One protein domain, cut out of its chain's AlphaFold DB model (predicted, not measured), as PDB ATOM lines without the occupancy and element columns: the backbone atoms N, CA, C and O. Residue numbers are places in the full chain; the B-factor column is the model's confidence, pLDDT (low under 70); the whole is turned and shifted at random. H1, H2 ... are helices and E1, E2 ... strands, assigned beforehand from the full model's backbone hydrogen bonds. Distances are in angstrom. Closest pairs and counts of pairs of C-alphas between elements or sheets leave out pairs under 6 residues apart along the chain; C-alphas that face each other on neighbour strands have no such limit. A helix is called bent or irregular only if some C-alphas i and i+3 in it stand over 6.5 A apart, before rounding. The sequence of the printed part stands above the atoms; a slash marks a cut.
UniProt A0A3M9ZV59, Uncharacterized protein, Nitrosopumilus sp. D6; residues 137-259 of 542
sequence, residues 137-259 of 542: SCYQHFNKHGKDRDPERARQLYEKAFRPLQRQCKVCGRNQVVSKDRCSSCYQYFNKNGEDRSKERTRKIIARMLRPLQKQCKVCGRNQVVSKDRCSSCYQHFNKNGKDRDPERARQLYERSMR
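This is residues 137 to 259 of the 542 residues of an uncharacterized protein of Nitrosopumilus sp. D6 (UniProt A0A3M9ZV59). An open, arched string of three small helix pairs, with no common core: H1 and H2 make one end, H3 and H4 the top of the arch, and H5 and H6 the other end, and no two helices touch. Between the pairs run two long loops: residues 163 to 183, which coil up beside H3, and residues 211 to 224, which lead from H4 into the far end, where the short strand E1 stands just before H5. The printed part has 123 residues with six named helices and one named strand, in the order H1, H2, H3, H4, E1, H5, H6 along the chain; E1 pairs with no named strand, and the class is mostly helix. The whole is extended, with a radius of gyration of the C-alphas of 23.3 A, and elongated, its C-alphas spanning 67 by 39 by 24 A along the three main axes.

There is no sheet of named strands, and the longest helices by residues are H2, residues 151 to 162, H4, residues 199 to 210, and H6, residues 247 to 258, with 12 residues each. H2 and H1, residues 137 to 145, are close but not clearly touching; their closest C-alphas, those of Cys 138 and Ala 154, are 7.6 A apart. The two helices run opposite ways at a steep tilt of 48 degrees. H2 is apart from H3, residues 184 to 193, and H3 is apart from H4. At the other end, H6 and H5, residues 232 to 241, are close but not clearly touching; their closest C-alphas, those of Cys 234 and Ala 250, are 7.4 A apart. They run opposite ways at a steep tilt of 46 degrees. E1, residues 225 to 227, and H5 have 4 pairs of C-alphas within 8 A, the closest being those of Val 226 and Ser 232 at 5.7 A. E1 pairs antiparallel with residues 230 to 231, a stretch too short to bear a name, and it is apart from H4 and from H6. H4 is apart from H5 and H6, and H1 is apart from H3 and H4. In H1, H2, H3, H4, H5 and H6, every O i to N i+4 pair is within hydrogen-bond range.

H2, from Pro 151 to Phe 162, measures 16.3 A from first to last C-alpha. H4, from Lys 199 to Leu 210, measures 16.1 A, and its first C-alpha is at (27.542, -8.692, -31.926). H6, from Pro 247 to Met 258, measures 16.6 A and ends with C-alpha 258 at (28.845, -44.204, -13.595). H1, from Ser 137 to His 145, measures 12.3 A and begins with C-alpha 137 at (37.463, -7.350, 5.481). H3, from Ser 184 to Asn 193, and H5, from Ser 232 to Asn 241, each measure 14.4 A. E1, from Val 225 to Ser 227, measures 6.0 A. No helix is bent or irregular.

The two C-alphas farthest apart, those of Pro 151 and Asp 246, are 66.7 A apart, while the first and last printed C-alphas, those of Ser 137 and Arg 259, are 44.1 A apart. The centres of H4 and H3 are nearest to the mean of the C-alphas, at 13.0 A and 13.3 A, and that of H1 is farthest, at 32.3 A. The printed part has no cut. The links from H2 to H3, 21 residues, and from H4 to E1, 14 residues, are long; those from H1 to H2, H3 to H4, E1 to H5 and H5 to H6 are tight. The mean pLDDT of the printed part is 89.4, and it is under 70 at residues 163 to 166 and 211 to 214, eight residues within the two long links.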
ATOM      1  N   SER A 137      36.453  -7.988   6.335       95.00
ATOM      2  CA  SER A 137      37.463  -7.350   5.481       95.00
ATOM      3  C   SER A 137      38.319  -6.320   6.223       95.00
ATOM      4  O   SER A 137      39.533  -6.261   6.014       95.00
ATOM      5  N   CYS A 138      37.709  -5.507   7.091       96.56
ATOM      6  CA  CYS A 138      38.431  -4.533   7.912       96.56
ATOM      7  C   CYS A 138      39.268  -5.228   8.992       96.56
ATOM      8  O   CYS A 138      40.423  -4.866   9.194       96.56
ATOM      9  N   TYR A 139      38.730  -6.278   9.618       96.94
ATOM     10  CA  TYR A 139      39.444  -7.082  10.609       96.94
ATOM     11  C   TYR A 139      40.661  -7.801  10.004       96.94
ATOM     12  O   TYR A 139      41.743  -7.774  10.583       96.94
ATOM     13  N   GLN A 140      40.529  -8.380   8.805       95.50
ATOM     14  CA  GLN A 140      41.658  -8.995   8.094       95.50
ATOM     15  C   GLN A 140      42.757  -7.985   7.749       95.50
ATOM     16  O   GLN A 140      43.937  -8.307   7.859       95.50
ATOM     17  N   HIS A 141      42.391  -6.763   7.352       96.69
ATOM     18  CA  HIS A 141      43.376  -5.712   7.098       96.69
ATOM     19  C   HIS A 141      44.108  -5.299   8.370       96.69
ATOM     20  O   HIS A 141      45.332  -5.220   8.354       96.69
ATOM     21  N   PHE A 142      43.373  -5.092   9.462       97.38
ATOM     22  CA  PHE A 142      43.962  -4.793  10.763       97.38
ATOM     23  C   PHE A 142      44.952  -5.883  11.190       97.38
ATOM     24  O   PHE A 142      46.089  -5.575  11.523       97.38
ATOM     25  N   ASN A 143      44.574  -7.162  11.085       96.44
ATOM     26  CA  ASN A 143      45.475  -8.268  11.422       96.44
ATOM     27  C   ASN A 143      46.724  -8.322  10.529       96.44
ATOM     28  O   ASN A 143      47.780  -8.730  10.996       96.44
ATOM     29  N   LYS A 144      46.611  -7.937   9.252       97.06
ATOM     30  CA  LYS A 144      47.737  -7.965   8.309       97.06
ATOM     31  C   LYS A 144      48.689  -6.780   8.481       97.06
ATOM     32  O   LYS A 144      49.887  -6.943   8.294       97.06
ATOM     33  N   HIS A 145      48.160  -5.595   8.775       96.75
ATOM     34  CA  HIS A 145      48.921  -4.343   8.737       96.75
ATOM     35  C   HIS A 145      49.132  -3.704  10.113       96.75
ATOM     36  O   HIS A 145      49.771  -2.661  10.194       96.75
ATOM     37  N   GLY A 146      48.548  -4.261  11.176       97.31
ATOM     38  CA  GLY A 146      48.579  -3.690  12.526       97.31
ATOM     39  C   GLY A 146      47.783  -2.391  12.687       97.31
ATOM     40  O   GLY A 146      47.660  -1.889  13.798       97.31
ATOM     41  N   LYS A 147      47.217  -1.853  11.600       97.50
ATOM     42  CA  LYS A 147      46.448  -0.608  11.579       97.50
ATOM     43  C   LYS A 147      45.144  -0.745  10.812       97.50
ATOM     44  O   LYS A 147      45.002  -1.549   9.880       97.50
ATOM     45  N   ASP A 148      44.181   0.061  11.231       97.31
ATOM     46  CA  ASP A 148      42.879   0.144  10.598       97.31
ATOM     47  C   ASP A 148      42.976   0.730   9.187       97.31
ATOM     48  O   ASP A 148      43.930   1.424   8.828       97.31
ATOM     49  N   ARG A 149      42.007   0.371   8.337       94.81
ATOM     50  CA  ARG A 149      41.875   1.026   7.033       94.81
ATOM     51  C   ARG A 149      41.427   2.457   7.267       94.81
ATOM     52  O   ARG A 149      40.617   2.694   8.157       94.81
ATOM     53  N   ASP A 150      41.866   3.347   6.390       96.31
ATOM     54  CA  ASP A 150      41.221   4.641   6.244       96.31
ATOM     55  C   ASP A 150      39.688   4.444   6.077       96.31
ATOM     56  O   ASP A 150      39.275   3.663   5.200       96.31
ATOM     57  N   PRO A 151      38.845   5.051   6.938       96.56
ATOM     58  CA  PRO A 151      37.397   4.837   6.932       96.56
ATOM     59  C   PRO A 151      36.732   5.201   5.605       96.56
ATOM     60  O   PRO A 151      35.792   4.530   5.171       96.56
ATOM     61  N   GLU A 152      37.211   6.245   4.934       95.19
ATOM     62  CA  GLU A 152      36.660   6.692   3.659       95.19
ATOM     63  C   GLU A 152      36.979   5.693   2.547       95.19
ATOM     64  O   GLU A 152      36.075   5.164   1.894       95.19
ATOM     65  N   ARG A 153      38.247   5.291   2.421       94.88
ATOM     66  CA  ARG A 153      38.673   4.238   1.495       94.88
ATOM     67  C   ARG A 153      37.956   2.915   1.766       94.88
ATOM     68  O   ARG A 153      37.624   2.183   0.832       94.88
ATOM     69  N   ALA A 154      37.709   2.574   3.030       93.44
ATOM     70  CA  ALA A 154      36.984   1.363   3.398       93.44
ATOM     71  C   ALA A 154      35.501   1.420   2.992       93.44
ATOM     72  O   ALA A 154      34.988   0.422   2.476       93.44
ATOM     73  N   ARG A 155      34.839   2.573   3.171       93.12
ATOM     74  CA  ARG A 155      33.473   2.829   2.683       93.12
ATOM     75  C   ARG A 155      33.402   2.748   1.159       93.12
ATOM     76  O   ARG A 155      32.575   2.005   0.643       93.12
ATOM     77  N   GLN A 156      34.340   3.369   0.446       91.31
ATOM     78  CA  GLN A 156      34.413   3.295  -1.017       91.31
ATOM     79  C   GLN A 156      34.615   1.858  -1.527       91.31
ATOM     80  O   GLN A 156      33.999   1.445  -2.510       91.31
ATOM     81  N   LEU A 157      35.472   1.062  -0.875       90.00
ATOM     82  CA  LEU A 157      35.655  -0.353  -1.225       90.00
ATOM     83  C   LEU A 157      34.390  -1.176  -0.963       90.00
ATOM     84  O   LEU A 157      34.084  -2.082  -1.738       90.00
ATOM     85  N   TYR A 158      33.671  -0.874   0.118       86.25
ATOM     86  CA  TYR A 158      32.397  -1.511   0.428       86.25
ATOM     87  C   TYR A 158      31.335  -1.173  -0.622       86.25
ATOM     88  O   TYR A 158      30.731  -2.080  -1.185       86.25
ATOM     89  N   GLU A 159      31.173   0.103  -0.956       85.56
ATOM     90  CA  GLU A 159      30.227   0.563  -1.971       85.56
ATOM     91  C   GLU A 159      30.544  -0.035  -3.350       85.56
ATOM     92  O   GLU A 159      29.656  -0.547  -4.030       85.56
ATOM     93  N   LYS A 160      31.829  -0.100  -3.728       83.56
ATOM     94  CA  LYS A 160      32.277  -0.794  -4.948       83.56
ATOM     95  C   LYS A 160      31.944  -2.288  -4.938       83.56
ATOM     96  O   LYS A 160      31.605  -2.826  -5.987       83.56
ATOM     97  N   ALA A 161      32.029  -2.954  -3.785       80.56
ATOM     98  CA  ALA A 161      31.720  -4.379  -3.648       80.56
ATOM     99  C   ALA A 161      30.210  -4.682  -3.624       80.56
ATOM    100  O   ALA A 161      29.817  -5.791  -3.978       80.56
ATOM    101  N   PHE A 162      29.382  -3.716  -3.211       71.94
ATOM    102  CA  PHE A 162      27.921  -3.834  -3.141       71.94
ATOM    103  C   PHE A 162      27.184  -3.197  -4.319       71.94
ATOM    104  O   PHE A 162      25.953  -3.244  -4.346       71.94
ATOM    105  N   ARG A 163      27.896  -2.661  -5.325       65.12
ATOM    106  CA  ARG A 163      27.255  -2.296  -6.595       65.12
ATOM    107  C   ARG A 163      26.456  -3.504  -7.093       65.12
ATOM    108  O   ARG A 163      27.033  -4.592  -7.188       65.12
ATOM    109  N   PRO A 164      25.152  -3.345  -7.376       58.78
ATOM    110  CA  PRO A 164      24.294  -4.467  -7.708       58.78
ATOM    111  C   PRO A 164      24.916  -5.271  -8.849       58.78
ATOM    112  O   PRO A 164      25.214  -4.742  -9.921       58.78
ATOM    113  N   LEU A 165      25.083  -6.574  -8.610       57.34
ATOM    114  CA  LEU A 165      25.552  -7.583  -9.569       57.34
ATOM    115  C   LEU A 165      24.646  -7.709 -10.813       57.34
ATOM    116  O   LEU A 165      24.863  -8.581 -11.645       57.34
ATOM    117  N   GLN A 166      23.645  -6.843 -10.971       59.69
ATOM    118  CA  GLN A 166      22.726  -6.822 -12.104       59.69
ATOM    119  C   GLN A 166      23.189  -5.935 -13.263       59.69
ATOM    120  O   GLN A 166      22.386  -5.544 -14.103       59.69
ATOM    121  N   ARG A 167      24.484  -5.619 -13.371       75.69
ATOM    122  CA  ARG A 167      24.979  -5.096 -14.647       75.69
ATOM    123  C   ARG A 167      25.078  -6.255 -15.629       75.69
ATOM    124  O   ARG A 167      25.821  -7.212 -15.408       75.69
ATOM    125  N   GLN A 168      24.302  -6.174 -16.703       90.19
ATOM    126  CA  GLN A 168      24.455  -7.056 -17.848       90.19
ATOM    127  C   GLN A 168      25.731  -6.679 -18.596       90.19
ATOM    128  O   GLN A 168      26.044  -5.505 -18.787       90.19
ATOM    129  N   CYS A 169      26.496  -7.677 -19.027       91.62
ATOM    130  CA  CYS A 169      27.647  -7.444 -19.882       91.62
ATOM    131  C   CYS A 169      27.192  -6.752 -21.169       91.62
ATOM    132  O   CYS A 169      26.432  -7.345 -21.928       91.62
ATOM    133  N   LYS A 170      27.742  -5.572 -21.478       93.50
ATOM    134  CA  LYS A 170      27.353  -4.794 -22.670       93.50
ATOM    135  C   LYS A 170      27.533  -5.538 -24.001       93.50
ATOM    136  O   LYS A 170      26.920  -5.194 -24.999       93.50
ATOM    137  N   VAL A 171      28.399  -6.555 -24.015       93.25
ATOM    138  CA  VAL A 171      28.703  -7.362 -25.203       93.25
ATOM    139  C   VAL A 171      27.767  -8.569 -25.307       93.25
ATOM    140  O   VAL A 171      27.266  -8.855 -26.388       93.25
ATOM    141  N   CYS A 172      27.537  -9.301 -24.207       91.50
ATOM    142  CA  CYS A 172      26.861 -10.607 -24.236       91.50
ATOM    143  C   CYS A 172      25.620 -10.748 -23.340       91.50
ATOM    144  O   CYS A 172      25.093 -11.850 -23.226       91.50
ATOM    145  N   GLY A 173      25.187  -9.692 -22.655       89.19
ATOM    146  CA  GLY A 173      23.987  -9.685 -21.811       89.19
ATOM    147  C   GLY A 173      24.090 -10.472 -20.496       89.19
ATOM    148  O   GLY A 173      23.129 -10.535 -19.742       89.19
ATOM    149  N   ARG A 174      25.234 -11.093 -20.174       87.50
ATOM    150  CA  ARG A 174      25.374 -11.885 -18.934       87.50
ATOM    151  C   ARG A 174      25.361 -11.016 -17.682       87.50
ATOM    152  O   ARG A 174      26.136 -10.069 -17.610       87.50
ATOM    153  N   ASN A 175      24.641 -11.458 -16.650       86.12
ATOM    154  CA  ASN A 175      24.555 -10.841 -15.312       86.12
ATOM    155  C   ASN A 175      25.833 -10.999 -14.456       86.12
ATOM    156  O   ASN A 175      25.770 -11.144 -13.241       86.12
ATOM    157  N   GLN A 176      27.004 -11.083 -15.080       82.75
ATOM    158  CA  GLN A 176      28.285 -11.214 -14.389       82.75
ATOM    159  C   GLN A 176      29.282 -10.275 -15.045       82.75
ATOM    160  O   GLN A 176      30.048 -10.694 -15.909       82.75
ATOM    161  N   VAL A 177      29.243  -9.002 -14.668       87.12
ATOM    162  CA  VAL A 177      30.213  -7.991 -15.096       87.12
ATOM    163  C   VAL A 177      31.388  -7.973 -14.124       87.12
ATOM    164  O   VAL A 177      31.198  -7.919 -12.915       87.12
ATOM    165  N   VAL A 178      32.606  -8.027 -14.663       86.19
ATOM    166  CA  VAL A 178      33.848  -8.000 -13.879       86.19
ATOM    167  C   VAL A 178      34.506  -6.629 -13.968       86.19
ATOM    168  O   VAL A 178      34.832  -6.035 -12.948       86.19
ATOM    169  N   SER A 179      34.711  -6.116 -15.183       88.62
ATOM    170  CA  SER A 179      35.404  -4.844 -15.411       88.62
ATOM    171  C   SER A 179      34.955  -4.208 -16.724       88.62
ATOM    172  O   SER A 179      34.589  -4.922 -17.661       88.62
ATOM    173  N   LYS A 180      34.965  -2.869 -16.782       90.81
ATOM    174  CA  LYS A 180      34.551  -2.053 -17.941       90.81
ATOM    175  C   LYS A 180      33.224  -2.522 -18.575       90.81
ATOM    176  O   LYS A 180      33.160  -2.715 -19.791       90.81
ATOM    177  N   ASP A 181      32.222  -2.810 -17.740       91.69
ATOM    178  CA  ASP A 181      30.886  -3.311 -18.117       91.69
ATOM    179  C   ASP A 181      30.880  -4.602 -18.966       91.69
ATOM    180  O   ASP A 181      29.965  -4.879 -19.747       91.69
ATOM    181  N   ARG A 182      31.911  -5.443 -18.808       93.12
ATOM    182  CA  ARG A 182      32.075  -6.717 -19.520       93.12
ATOM    183  C   ARG A 182      32.152  -7.898 -18.560       93.12
ATOM    184  O   ARG A 182      32.722  -7.797 -17.475       93.12
ATOM    185  N   CYS A 183      31.633  -9.052 -18.982       92.38
ATOM    186  CA  CYS A 183      31.889 -10.312 -18.284       92.38
ATOM    187  C   CYS A 183      33.344 -10.750 -18.437       92.38
ATOM    188  O   CYS A 183      34.017 -10.302 -19.364       92.38
ATOM    189  N   SER A 184      33.816 -11.656 -17.576       92.81
ATOM    190  CA  SER A 184      35.205 -12.144 -17.587       92.81
ATOM    191  C   SER A 184      35.681 -12.560 -18.985       92.81
ATOM    192  O   SER A 184      36.737 -12.124 -19.431       92.81
ATOM    193  N   SER A 185      34.871 -13.329 -19.720       92.62
ATOM    194  CA  SER A 185      35.213 -13.796 -21.071       92.62
ATOM    195  C   SER A 185      35.270 -12.670 -22.110       92.62
ATOM    196  O   SER A 185      36.138 -12.685 -22.982       92.62
ATOM    197  N   CYS A 186      34.348 -11.704 -22.050       94.00
ATOM    198  CA  CYS A 186      34.345 -10.561 -22.967       94.00
ATOM    199  C   CYS A 186      35.481  -9.586 -22.635       94.00
ATOM    200  O   CYS A 186      36.125  -9.084 -23.544       94.00
ATOM    201  N   TYR A 187      35.766  -9.379 -21.348       95.62
ATOM    202  CA  TYR A 187      36.870  -8.547 -20.881       95.62
ATOM    203  C   TYR A 187      38.233  -9.126 -21.283       95.62
ATOM    204  O   TYR A 187      39.068  -8.402 -21.807       95.62
ATOM    205  N   GLN A 188      38.436 -10.440 -21.139       95.12
ATOM    206  CA  GLN A 188      39.656 -11.109 -21.611       95.12
ATOM    207  C   GLN A 188      39.853 -10.974 -23.125       95.12
ATOM    208  O   GLN A 188      40.972 -10.768 -23.579       95.12
ATOM    209  N   TYR A 189      38.776 -11.076 -23.911       95.75
ATOM    210  CA  TYR A 189      38.862 -10.859 -25.355       95.75
ATOM    211  C   TYR A 189      39.233  -9.413 -25.685       95.75
ATOM    212  O   TYR A 189      40.120  -9.202 -26.505       95.75
ATOM    213  N   PHE A 190      38.593  -8.446 -25.028       96.81
ATOM    214  CA  PHE A 190      38.888  -7.027 -25.202       96.81
ATOM    215  C   PHE A 190      40.348  -6.709 -24.861       96.81
ATOM    216  O   PHE A 190      41.040  -6.092 -25.655       96.81
ATOM    217  N   ASN A 191      40.858  -7.206 -23.731       96.62
ATOM    218  CA  ASN A 191      42.260  -7.005 -23.359       96.62
ATOM    219  C   ASN A 191      43.239  -7.635 -24.357       96.62
ATOM    220  O   ASN A 191      44.338  -7.122 -24.516       96.62
ATOM    221  N   LYS A 192      42.867  -8.749 -25.002       96.94
ATOM    222  CA  LYS A 192      43.738  -9.427 -25.966       96.94
ATOM    223  C   LYS A 192      43.753  -8.751 -27.339       96.94
ATOM    224  O   LYS A 192      44.794  -8.747 -27.976       96.94
ATOM    225  N   ASN A 193      42.610  -8.253 -27.808       96.88
ATOM    226  CA  ASN A 193      42.467  -7.767 -29.188       96.88
ATOM    227  C   ASN A 193      42.318  -6.242 -29.285       96.88
ATOM    228  O   ASN A 193      42.236  -5.719 -30.382       96.88
ATOM    229  N   GLY A 194      42.201  -5.528 -28.164       97.38
ATOM    230  CA  GLY A 194      41.919  -4.088 -28.142       97.38
ATOM    231  C   GLY A 194      40.462  -3.718 -28.458       97.38
ATOM    232  O   GLY A 194      40.038  -2.607 -28.159       97.38
ATOM    233  N   GLU A 195      39.665  -4.652 -28.982       97.12
ATOM    234  CA  GLU A 195      38.285  -4.419 -29.415       97.12
ATOM    235  C   GLU A 195      37.273  -5.420 -28.833       97.12
ATOM    236  O   GLU A 195      37.600  -6.526 -28.380       97.12
ATOM    237  N   ASP A 196      35.999  -5.021 -28.816       96.81
ATOM    238  CA  ASP A 196      34.901  -5.899 -28.415       96.81
ATOM    239  C   ASP A 196      34.582  -6.923 -29.510       96.81
ATOM    240  O   ASP A 196      34.699  -6.662 -30.702       96.81
ATOM    241  N   ARG A 197      34.118  -8.116 -29.115       93.94
ATOM    242  CA  ARG A 197      33.622  -9.100 -30.088       93.94
ATOM    243  C   ARG A 197      32.456  -8.497 -30.865       93.94
ATOM    244  O   ARG A 197      31.536  -7.960 -30.243       93.94
ATOM    245  N   SER A 198      32.417  -8.721 -32.179       94.75
ATOM    246  CA  SER A 198      31.236  -8.386 -32.976       94.75
ATOM    247  C   SER A 198      29.963  -8.983 -32.356       94.75
ATOM    248  O   SER A 198      29.973 -10.081 -31.771       94.75
ATOM    249  N   LYS A 199      28.844  -8.254 -32.461       91.06
ATOM    250  CA  LYS A 199      27.542  -8.692 -31.926       91.06
ATOM    251  C   LYS A 199      27.166 -10.074 -32.467       91.06
ATOM    252  O   LYS A 199      26.706 -10.930 -31.713       91.06
ATOM    253  N   GLU A 200      27.446 -10.328 -33.742       91.62
ATOM    254  CA  GLU A 200      27.194 -11.610 -34.399       91.62
ATOM    255  C   GLU A 200      28.024 -12.757 -33.797       91.62
ATOM    256  O   GLU A 200      27.480 -13.806 -33.434       91.62
ATOM    257  N   ARG A 201      29.334 -12.552 -33.597       90.94
ATOM    258  CA  ARG A 201      30.204 -13.549 -32.953       90.94
ATOM    259  C   ARG A 201      29.744 -13.835 -31.527       90.94
ATOM    260  O   ARG A 201      29.775 -14.984 -31.083       90.94
ATOM    261  N   THR A 202      29.270 -12.814 -30.818       90.69
ATOM    262  CA  THR A 202      28.733 -12.970 -29.466       90.69
ATOM    263  C   THR A 202      27.426 -13.757 -29.447       90.69
ATOM    264  O   THR A 202      27.320 -14.706 -28.667       90.69
ATOM    265  N   ARG A 203      26.477 -13.459 -30.346       86.75
ATOM    266  CA  ARG A 203      25.249 -14.256 -30.524       86.75
ATOM    267  C   ARG A 203      25.580 -15.718 -30.821       86.75
ATOM    268  O   ARG A 203      25.033 -16.599 -30.167       86.75
ATOM    269  N   LYS A 204      26.550 -15.990 -31.703       87.50
ATOM    270  CA  LYS A 204      27.029 -17.355 -32.001       87.50
ATOM    271  C   LYS A 204      27.585 -18.066 -30.758       87.50
ATOM    272  O   LYS A 204      27.316 -19.250 -30.566       87.50
ATOM    273  N   ILE A 205      28.329 -17.377 -29.887       85.44
ATOM    274  CA  ILE A 205      28.840 -17.954 -28.627       85.44
ATOM    275  C   ILE A 205      27.701 -18.228 -27.638       85.44
ATOM    276  O   ILE A 205      27.659 -19.309 -27.053       85.44
ATOM    277  N   ILE A 206      26.777 -17.281 -27.456       84.44
ATOM    278  CA  ILE A 206      25.622 -17.449 -26.562       84.44
ATOM    279  C   ILE A 206      24.748 -18.605 -27.052       84.44
ATOM    280  O   ILE A 206      24.451 -19.500 -26.271       84.44
ATOM    281  N   ALA A 207      24.436 -18.659 -28.347       83.19
ATOM    282  CA  ALA A 207      23.669 -19.740 -28.958       83.19
ATOM    283  C   ALA A 207      24.359 -21.110 -28.837       83.19
ATOM    284  O   ALA A 207      23.683 -22.131 -28.775       83.19
ATOM    285  N   ARG A 208      25.700 -21.166 -28.776       79.62
ATOM    286  CA  ARG A 208      26.436 -22.406 -28.463       79.62
ATOM    287  C   ARG A 208      26.302 -22.815 -26.997       79.62
ATOM    288  O   ARG A 208      26.287 -24.007 -26.727       79.62
ATOM    289  N   MET A 209      26.216 -21.859 -26.070       74.44
ATOM    290  CA  MET A 209      26.061 -22.153 -24.638       74.44
ATOM    291  C   MET A 209      24.615 -22.440 -24.230       74.44
ATOM    292  O   MET A 209      24.400 -23.239 -23.327       74.44
ATOM    293  N   LEU A 210      23.643 -21.798 -24.884       72.50
ATOM    294  CA  LEU A 210      22.211 -22.027 -24.681       72.50
ATOM    295  C   LEU A 210      21.677 -23.203 -25.498       72.50
ATOM    296  O   LEU A 210      20.541 -23.618 -25.280       72.50
ATOM    297  N   ARG A 211      22.467 -23.744 -26.437       67.25
ATOM    298  CA  ARG A 211      22.065 -24.929 -27.191       67.25
ATOM    299  C   ARG A 211      21.766 -26.038 -26.178       67.25
ATOM    300  O   ARG A 211      22.663 -26.365 -25.392       67.25
ATOM    301  N   PRO A 212      20.549 -26.610 -26.171       57.66
ATOM    302  CA  PRO A 212      20.230 -27.699 -25.270       57.66
ATOM    303  C   PRO A 212      21.295 -28.775 -25.436       57.66
ATOM    304  O   PRO A 212      21.571 -29.220 -26.553       57.66
ATOM    305  N   LEU A 213      21.882 -29.220 -24.329       57.84
ATOM    306  CA  LEU A 213      22.764 -30.390 -24.254       57.84
ATOM    307  C   LEU A 213      22.035 -31.696 -24.660       57.84
ATOM    308  O   LEU A 213      22.417 -32.778 -24.250       57.84
ATOM    309  N   GLN A 214      20.961 -31.636 -25.446       63.72
ATOM    310  CA  GLN A 214      20.104 -32.768 -25.777       63.72
ATOM    311  C   GLN A 214      20.517 -33.507 -27.051       63.72
ATOM    312  O   GLN A 214      19.851 -34.461 -27.432       63.72
ATOM    313  N   LYS A 215      21.622 -33.135 -27.712       82.75
ATOM    314  CA  LYS A 215      22.170 -34.029 -28.738       82.75
ATOM    315  C   LYS A 215      22.812 -35.234 -28.054       82.75
ATOM    316  O   LYS A 215      23.736 -35.083 -27.250       82.75
ATOM    317  N   GLN A 216      22.300 -36.417 -28.371       91.56
ATOM    318  CA  GLN A 216      22.884 -37.687 -27.966       91.56
ATOM    319  C   GLN A 216      24.136 -37.969 -28.796       91.56
ATOM    320  O   GLN A 216      24.185 -37.721 -29.997       91.56
ATOM    321  N   CYS A 217      25.180 -38.482 -28.151       92.88
ATOM    322  CA  CYS A 217      26.377 -38.935 -28.836       92.88
ATOM    323  C   CYS A 217      26.017 -40.084 -29.776       92.88
ATOM    324  O   CYS A 217      25.562 -41.119 -29.301       92.88
ATOM    325  N   LYS A 218      26.330 -39.959 -31.070       95.31
ATOM    326  CA  LYS A 218      26.015 -40.991 -32.070       95.31
ATOM    327  C   LYS A 218      26.656 -42.360 -31.797       95.31
ATOM    328  O   LYS A 218      26.188 -43.366 -32.300       95.31
ATOM    329  N   VAL A 219      27.732 -42.391 -31.005       95.56
ATOM    330  CA  VAL A 219      28.459 -43.623 -30.658       95.56
ATOM    331  C   VAL A 219      27.912 -44.261 -29.380       95.56
ATOM    332  O   VAL A 219      27.727 -45.464 -29.330       95.56
ATOM    333  N   CYS A 220      27.658 -43.487 -28.317       93.38
ATOM    334  CA  CYS A 220      27.323 -44.053 -26.999       93.38
ATOM    335  C   CYS A 220      26.001 -43.566 -26.392       93.38
ATOM    336  O   CYS A 220      25.711 -43.897 -25.246       93.38
ATOM    337  N   GLY A 221      25.226 -42.742 -27.099       90.44
ATOM    338  CA  GLY A 221      23.923 -42.231 -26.655       90.44
ATOM    339  C   GLY A 221      23.961 -41.155 -25.561       90.44
ATOM    340  O   GLY A 221      22.920 -40.685 -25.123       90.44
ATOM    341  N   ARG A 222      25.138 -40.721 -25.083       88.38
ATOM    342  CA  ARG A 222      25.232 -39.705 -24.011       88.38
ATOM    343  C   ARG A 222      24.728 -38.329 -24.460       88.38
ATOM    344  O   ARG A 222      25.212 -37.821 -25.467       88.38
ATOM    345  N   ASN A 223      23.931 -37.659 -23.626       87.50
ATOM    346  CA  ASN A 223      23.453 -36.269 -23.791       87.50
ATOM    347  C   ASN A 223      24.555 -35.199 -23.586       87.50
ATOM    348  O   ASN A 223      24.356 -34.192 -22.919       87.50
ATOM    349  N   GLN A 224      25.782 -35.457 -24.030       83.19
ATOM    350  CA  GLN A 224      26.905 -34.527 -23.887       83.19
ATOM    351  C   GLN A 224      27.780 -34.613 -25.129       83.19
ATOM    352  O   GLN A 224      28.881 -35.161 -25.090       83.19
ATOM    353  N   VAL A 225      27.263 -34.117 -26.247       88.19
ATOM    354  CA  VAL A 225      28.020 -33.986 -27.492       88.19
ATOM    355  C   VAL A 225      28.936 -32.767 -27.413       88.19
ATOM    356  O   VAL A 225      28.492 -31.668 -27.097       88.19
ATOM    357  N   VAL A 226      30.218 -32.968 -27.715       85.38
ATOM    358  CA  VAL A 226      31.235 -31.907 -27.739       85.38
ATOM    359  C   VAL A 226      31.532 -31.475 -29.169       85.38
ATOM    360  O   VAL A 226      31.504 -30.288 -29.472       85.38
ATOM    361  N   SER A 227      31.821 -32.429 -30.058       88.50
ATOM    362  CA  SER A 227      32.203 -32.151 -31.446       88.50
ATOM    363  C   SER A 227      31.855 -33.332 -32.350       88.50
ATOM    364  O   SER A 227      31.891 -34.479 -31.899       88.50
ATOM    365  N   LYS A 228      31.511 -33.049 -33.616       92.56
ATOM    366  CA  LYS A 228      31.143 -34.039 -34.651       92.56
ATOM    367  C   LYS A 228      30.165 -35.116 -34.142       92.56
ATOM    368  O   LYS A 228      30.421 -36.310 -34.314       92.56
ATOM    369  N   ASP A 229      29.125 -34.695 -33.421       92.81
ATOM    370  CA  ASP A 229      28.086 -35.553 -32.822       92.81
ATOM    371  C   ASP A 229      28.600 -36.639 -31.853       92.81
ATOM    372  O   ASP A 229      27.958 -37.661 -31.613       92.81
ATOM    373  N   ARG A 230      29.770 -36.417 -31.237       94.75
ATOM    374  CA  ARG A 230      30.401 -37.332 -30.276       94.75
ATOM    375  C   ARG A 230      30.579 -36.687 -28.908       94.75
ATOM    376  O   ARG A 230      30.865 -35.495 -28.802       94.75
ATOM    377  N   CYS A 231      30.464 -37.484 -27.845       93.56
ATOM    378  CA  CYS A 231      30.889 -37.051 -26.516       93.56
ATOM    379  C   CYS A 231      32.412 -36.913 -26.437       93.56
ATOM    380  O   CYS A 231      33.121 -37.485 -27.265       93.56
ATOM    381  N   SER A 232      32.922 -36.189 -25.434       93.69
ATOM    382  CA  SER A 232      34.366 -35.952 -25.257       93.69
ATOM    383  C   SER A 232      35.190 -37.242 -25.333       93.69
ATOM    384  O   SER A 232      36.175 -37.300 -26.062       93.69
ATOM    385  N   SER A 233      34.747 -38.301 -24.648       94.56
ATOM    386  CA  SER A 233      35.433 -39.598 -24.615       94.56
ATOM    387  C   SER A 233      35.462 -40.295 -25.981       94.56
ATOM    388  O   SER A 233      36.487 -40.857 -26.361       94.56
ATOM    389  N   CYS A 234      34.351 -40.272 -26.728       95.88
ATOM    390  CA  CYS A 234      34.284 -40.884 -28.059       95.88
ATOM    391  C   CYS A 234      35.044 -40.050 -29.099       95.88
ATOM    392  O   CYS A 234      35.711 -40.616 -29.956       95.88
ATOM    393  N   TYR A 235      35.000 -38.720 -28.990       96.50
ATOM    394  CA  TYR A 235      35.749 -37.814 -29.861       96.50
ATOM    395  C   TYR A 235      37.266 -37.974 -29.689       96.50
ATOM    396  O   TYR A 235      37.987 -38.070 -30.674       96.50
ATOM    397  N   GLN A 236      37.754 -38.087 -28.448       96.25
ATOM    398  CA  GLN A 236      39.171 -38.361 -28.180       96.25
ATOM    399  C   GLN A 236      39.625 -39.706 -28.760       96.25
ATOM    400  O   GLN A 236      40.716 -39.797 -29.314       96.25
ATOM    401  N   HIS A 237      38.791 -40.745 -28.658       96.88
ATOM    402  CA  HIS A 237      39.089 -42.048 -29.257       96.88
ATOM    403  C   HIS A 237      39.172 -41.964 -30.784       96.88
ATOM    404  O   HIS A 237      40.127 -42.467 -31.367       96.88
ATOM    405  N   PHE A 238      38.210 -41.278 -31.406       97.44
ATOM    406  CA  PHE A 238      38.190 -41.042 -32.846       97.44
ATOM    407  C   PHE A 238      39.442 -40.290 -33.315       97.44
ATOM    408  O   PHE A 238      40.092 -40.725 -34.255       97.44
ATOM    409  N   ASN A 239      39.837 -39.219 -32.622       97.06
ATOM    410  CA  ASN A 239      41.047 -38.470 -32.973       97.06
ATOM    411  C   ASN A 239      42.328 -39.300 -32.832       97.06
ATOM    412  O   ASN A 239      43.266 -39.082 -33.587       97.06
ATOM    413  N   LYS A 240      42.383 -40.230 -31.869       97.31
ATOM    414  CA  LYS A 240      43.567 -41.068 -31.652       97.31
ATOM    415  C   LYS A 240      43.682 -42.208 -32.668       97.31
ATOM    416  O   LYS A 240      44.786 -42.540 -33.069       97.31
ATOM    417  N   ASN A 241      42.558 -42.820 -33.043       97.31
ATOM    418  CA  ASN A 241      42.551 -44.064 -33.821       97.31
ATOM    419  C   ASN A 241      42.015 -43.900 -35.251       97.31
ATOM    420  O   ASN A 241      41.949 -44.877 -35.991       97.31
ATOM    421  N   GLY A 242      41.531 -42.711 -35.621       97.62
ATOM    422  CA  GLY A 242      40.891 -42.438 -36.913       97.62
ATOM    423  C   GLY A 242      39.536 -43.129 -37.125       97.62
ATOM    424  O   GLY A 242      38.906 -42.933 -38.159       97.62
ATOM    425  N   LYS A 243      39.066 -43.932 -36.163       97.44
ATOM    426  CA  LYS A 243      37.839 -44.735 -36.254       97.44
ATOM    427  C   LYS A 243      36.975 -44.559 -35.012       97.44
ATOM    428  O   LYS A 243      37.474 -44.290 -33.915       97.44
ATOM    429  N   ASP A 244      35.662 -44.680 -35.193       97.31
ATOM    430  CA  ASP A 244      34.724 -44.639 -34.077       97.31
ATOM    431  C   ASP A 244      34.910 -45.851 -33.168       97.31
ATOM    432  O   ASP A 244      35.260 -46.946 -33.604       97.31
ATOM    433  N   ARG A 245      34.697 -45.635 -31.868       95.25
ATOM    434  CA  ARG A 245      34.687 -46.736 -30.910       95.25
ATOM    435  C   ARG A 245      33.468 -47.604 -31.193       95.25
ATOM    436  O   ARG A 245      32.405 -47.053 -31.462       95.25
ATOM    437  N   ASP A 246      33.608 -48.914 -31.025       96.19
ATOM    438  CA  ASP A 246      32.453 -49.807 -30.961       96.19
ATOM    439  C   ASP A 246      31.390 -49.236 -29.985       96.19
ATOM    440  O   ASP A 246      31.738 -48.935 -28.827       96.19
ATOM    441  N   PRO A 247      30.139 -49.006 -30.441       95.31
ATOM    442  CA  PRO A 247      29.078 -48.403 -29.639       95.31
ATOM    443  C   PRO A 247      28.847 -49.117 -28.311       95.31
ATOM    444  O   PRO A 247      28.704 -48.464 -27.271       95.31
ATOM    445  N   GLU A 248      28.881 -50.448 -28.327       94.44
ATOM    446  CA  GLU A 248      28.598 -51.269 -27.155       94.44
ATOM    447  C   GLU A 248      29.725 -51.155 -26.126       94.44
ATOM    448  O   GLU A 248      29.499 -50.792 -24.967       94.44
ATOM    449  N   ARG A 249      30.981 -51.266 -26.567       95.12
ATOM    450  CA  ARG A 249      32.148 -50.988 -25.721       95.12
ATOM    451  C   ARG A 249      32.136 -49.567 -25.152       95.12
ATOM    452  O   ARG A 249      32.575 -49.343 -24.019       95.12
ATOM    453  N   ALA A 250      31.663 -48.576 -25.909       93.81
ATOM    454  CA  ALA A 250      31.560 -47.195 -25.437       93.81
ATOM    455  C   ALA A 250      30.472 -47.019 -24.359       93.81
ATOM    456  O   ALA A 250      30.702 -46.290 -23.383       93.81
ATOM    457  N   ARG A 251      29.326 -47.701 -24.500       90.19
ATOM    458  CA  ARG A 251      28.266 -47.766 -23.480       90.19
ATOM    459  C   ARG A 251      28.750 -48.472 -22.215       90.19
ATOM    460  O   ARG A 251      28.635 -47.897 -21.136       90.19
ATOM    461  N   GLN A 252      29.411 -49.620 -22.329       90.81
ATOM    462  CA  GLN A 252      29.959 -50.347 -21.176       90.81
ATOM    463  C   GLN A 252      30.975 -49.512 -20.386       90.81
ATOM    464  O   GLN A 252      30.935 -49.450 -19.156       90.81
ATOM    465  N   LEU A 253      31.875 -48.800 -21.074       90.00
ATOM    466  CA  LEU A 253      32.813 -47.884 -20.416       90.00
ATOM    467  C   LEU A 253      32.101 -46.725 -19.719       90.00
ATOM    468  O   LEU A 253      32.571 -46.250 -18.683       90.00
ATOM    469  N   TYR A 254      30.975 -46.264 -20.268       87.00
ATOM    470  CA  TYR A 254      30.146 -45.278 -19.594       87.00
ATOM    471  C   TYR A 254      29.510 -45.833 -18.330       87.00
ATOM    472  O   TYR A 254      29.669 -45.235 -17.267       87.00
ATOM    473  N   GLU A 255      28.838 -46.972 -18.420       87.19
ATOM    474  CA  GLU A 255      28.174 -47.584 -17.278       87.19
ATOM    475  C   GLU A 255      29.178 -47.892 -16.162       87.19
ATOM    476  O   GLU A 255      28.944 -47.556 -15.000       87.19
ATOM    477  N   ARG A 256      30.372 -48.377 -16.525       85.94
ATOM    478  CA  ARG A 256      31.496 -48.579 -15.602       85.94
ATOM    479  C   ARG A 256      32.017 -47.280 -14.981       85.94
ATOM    480  O   ARG A 256      32.483 -47.292 -13.847       85.94
ATOM    481  N   SER A 257      31.953 -46.156 -15.697       84.06
ATOM    482  CA  SER A 257      32.315 -44.842 -15.142       84.06
ATOM    483  C   SER A 257      31.250 -44.288 -14.190       84.06
ATOM    484  O   SER A 257      31.588 -43.619 -13.217       84.06
ATOM    485  N   MET A 258      29.976 -44.601 -14.440       81.31
ATOM    486  CA  MET A 258      28.845 -44.204 -13.595       81.31
ATOM    487  C   MET A 258      28.730 -45.074 -12.343       81.31
ATOM    488  O   MET A 258      28.304 -44.598 -11.292       81.31
ATOM    489  N   ARG A 259      29.140 -46.341 -12.447       79.12
ATOM    490  CA  ARG A 259      29.276 -47.289 -11.343       79.12
ATOM    491  C   ARG A 259      30.760 -47.476 -11.041       79.12
ATOM    492  O   ARG A 259      31.309 -48.517 -11.412       79.12
TER     493      ARG A 259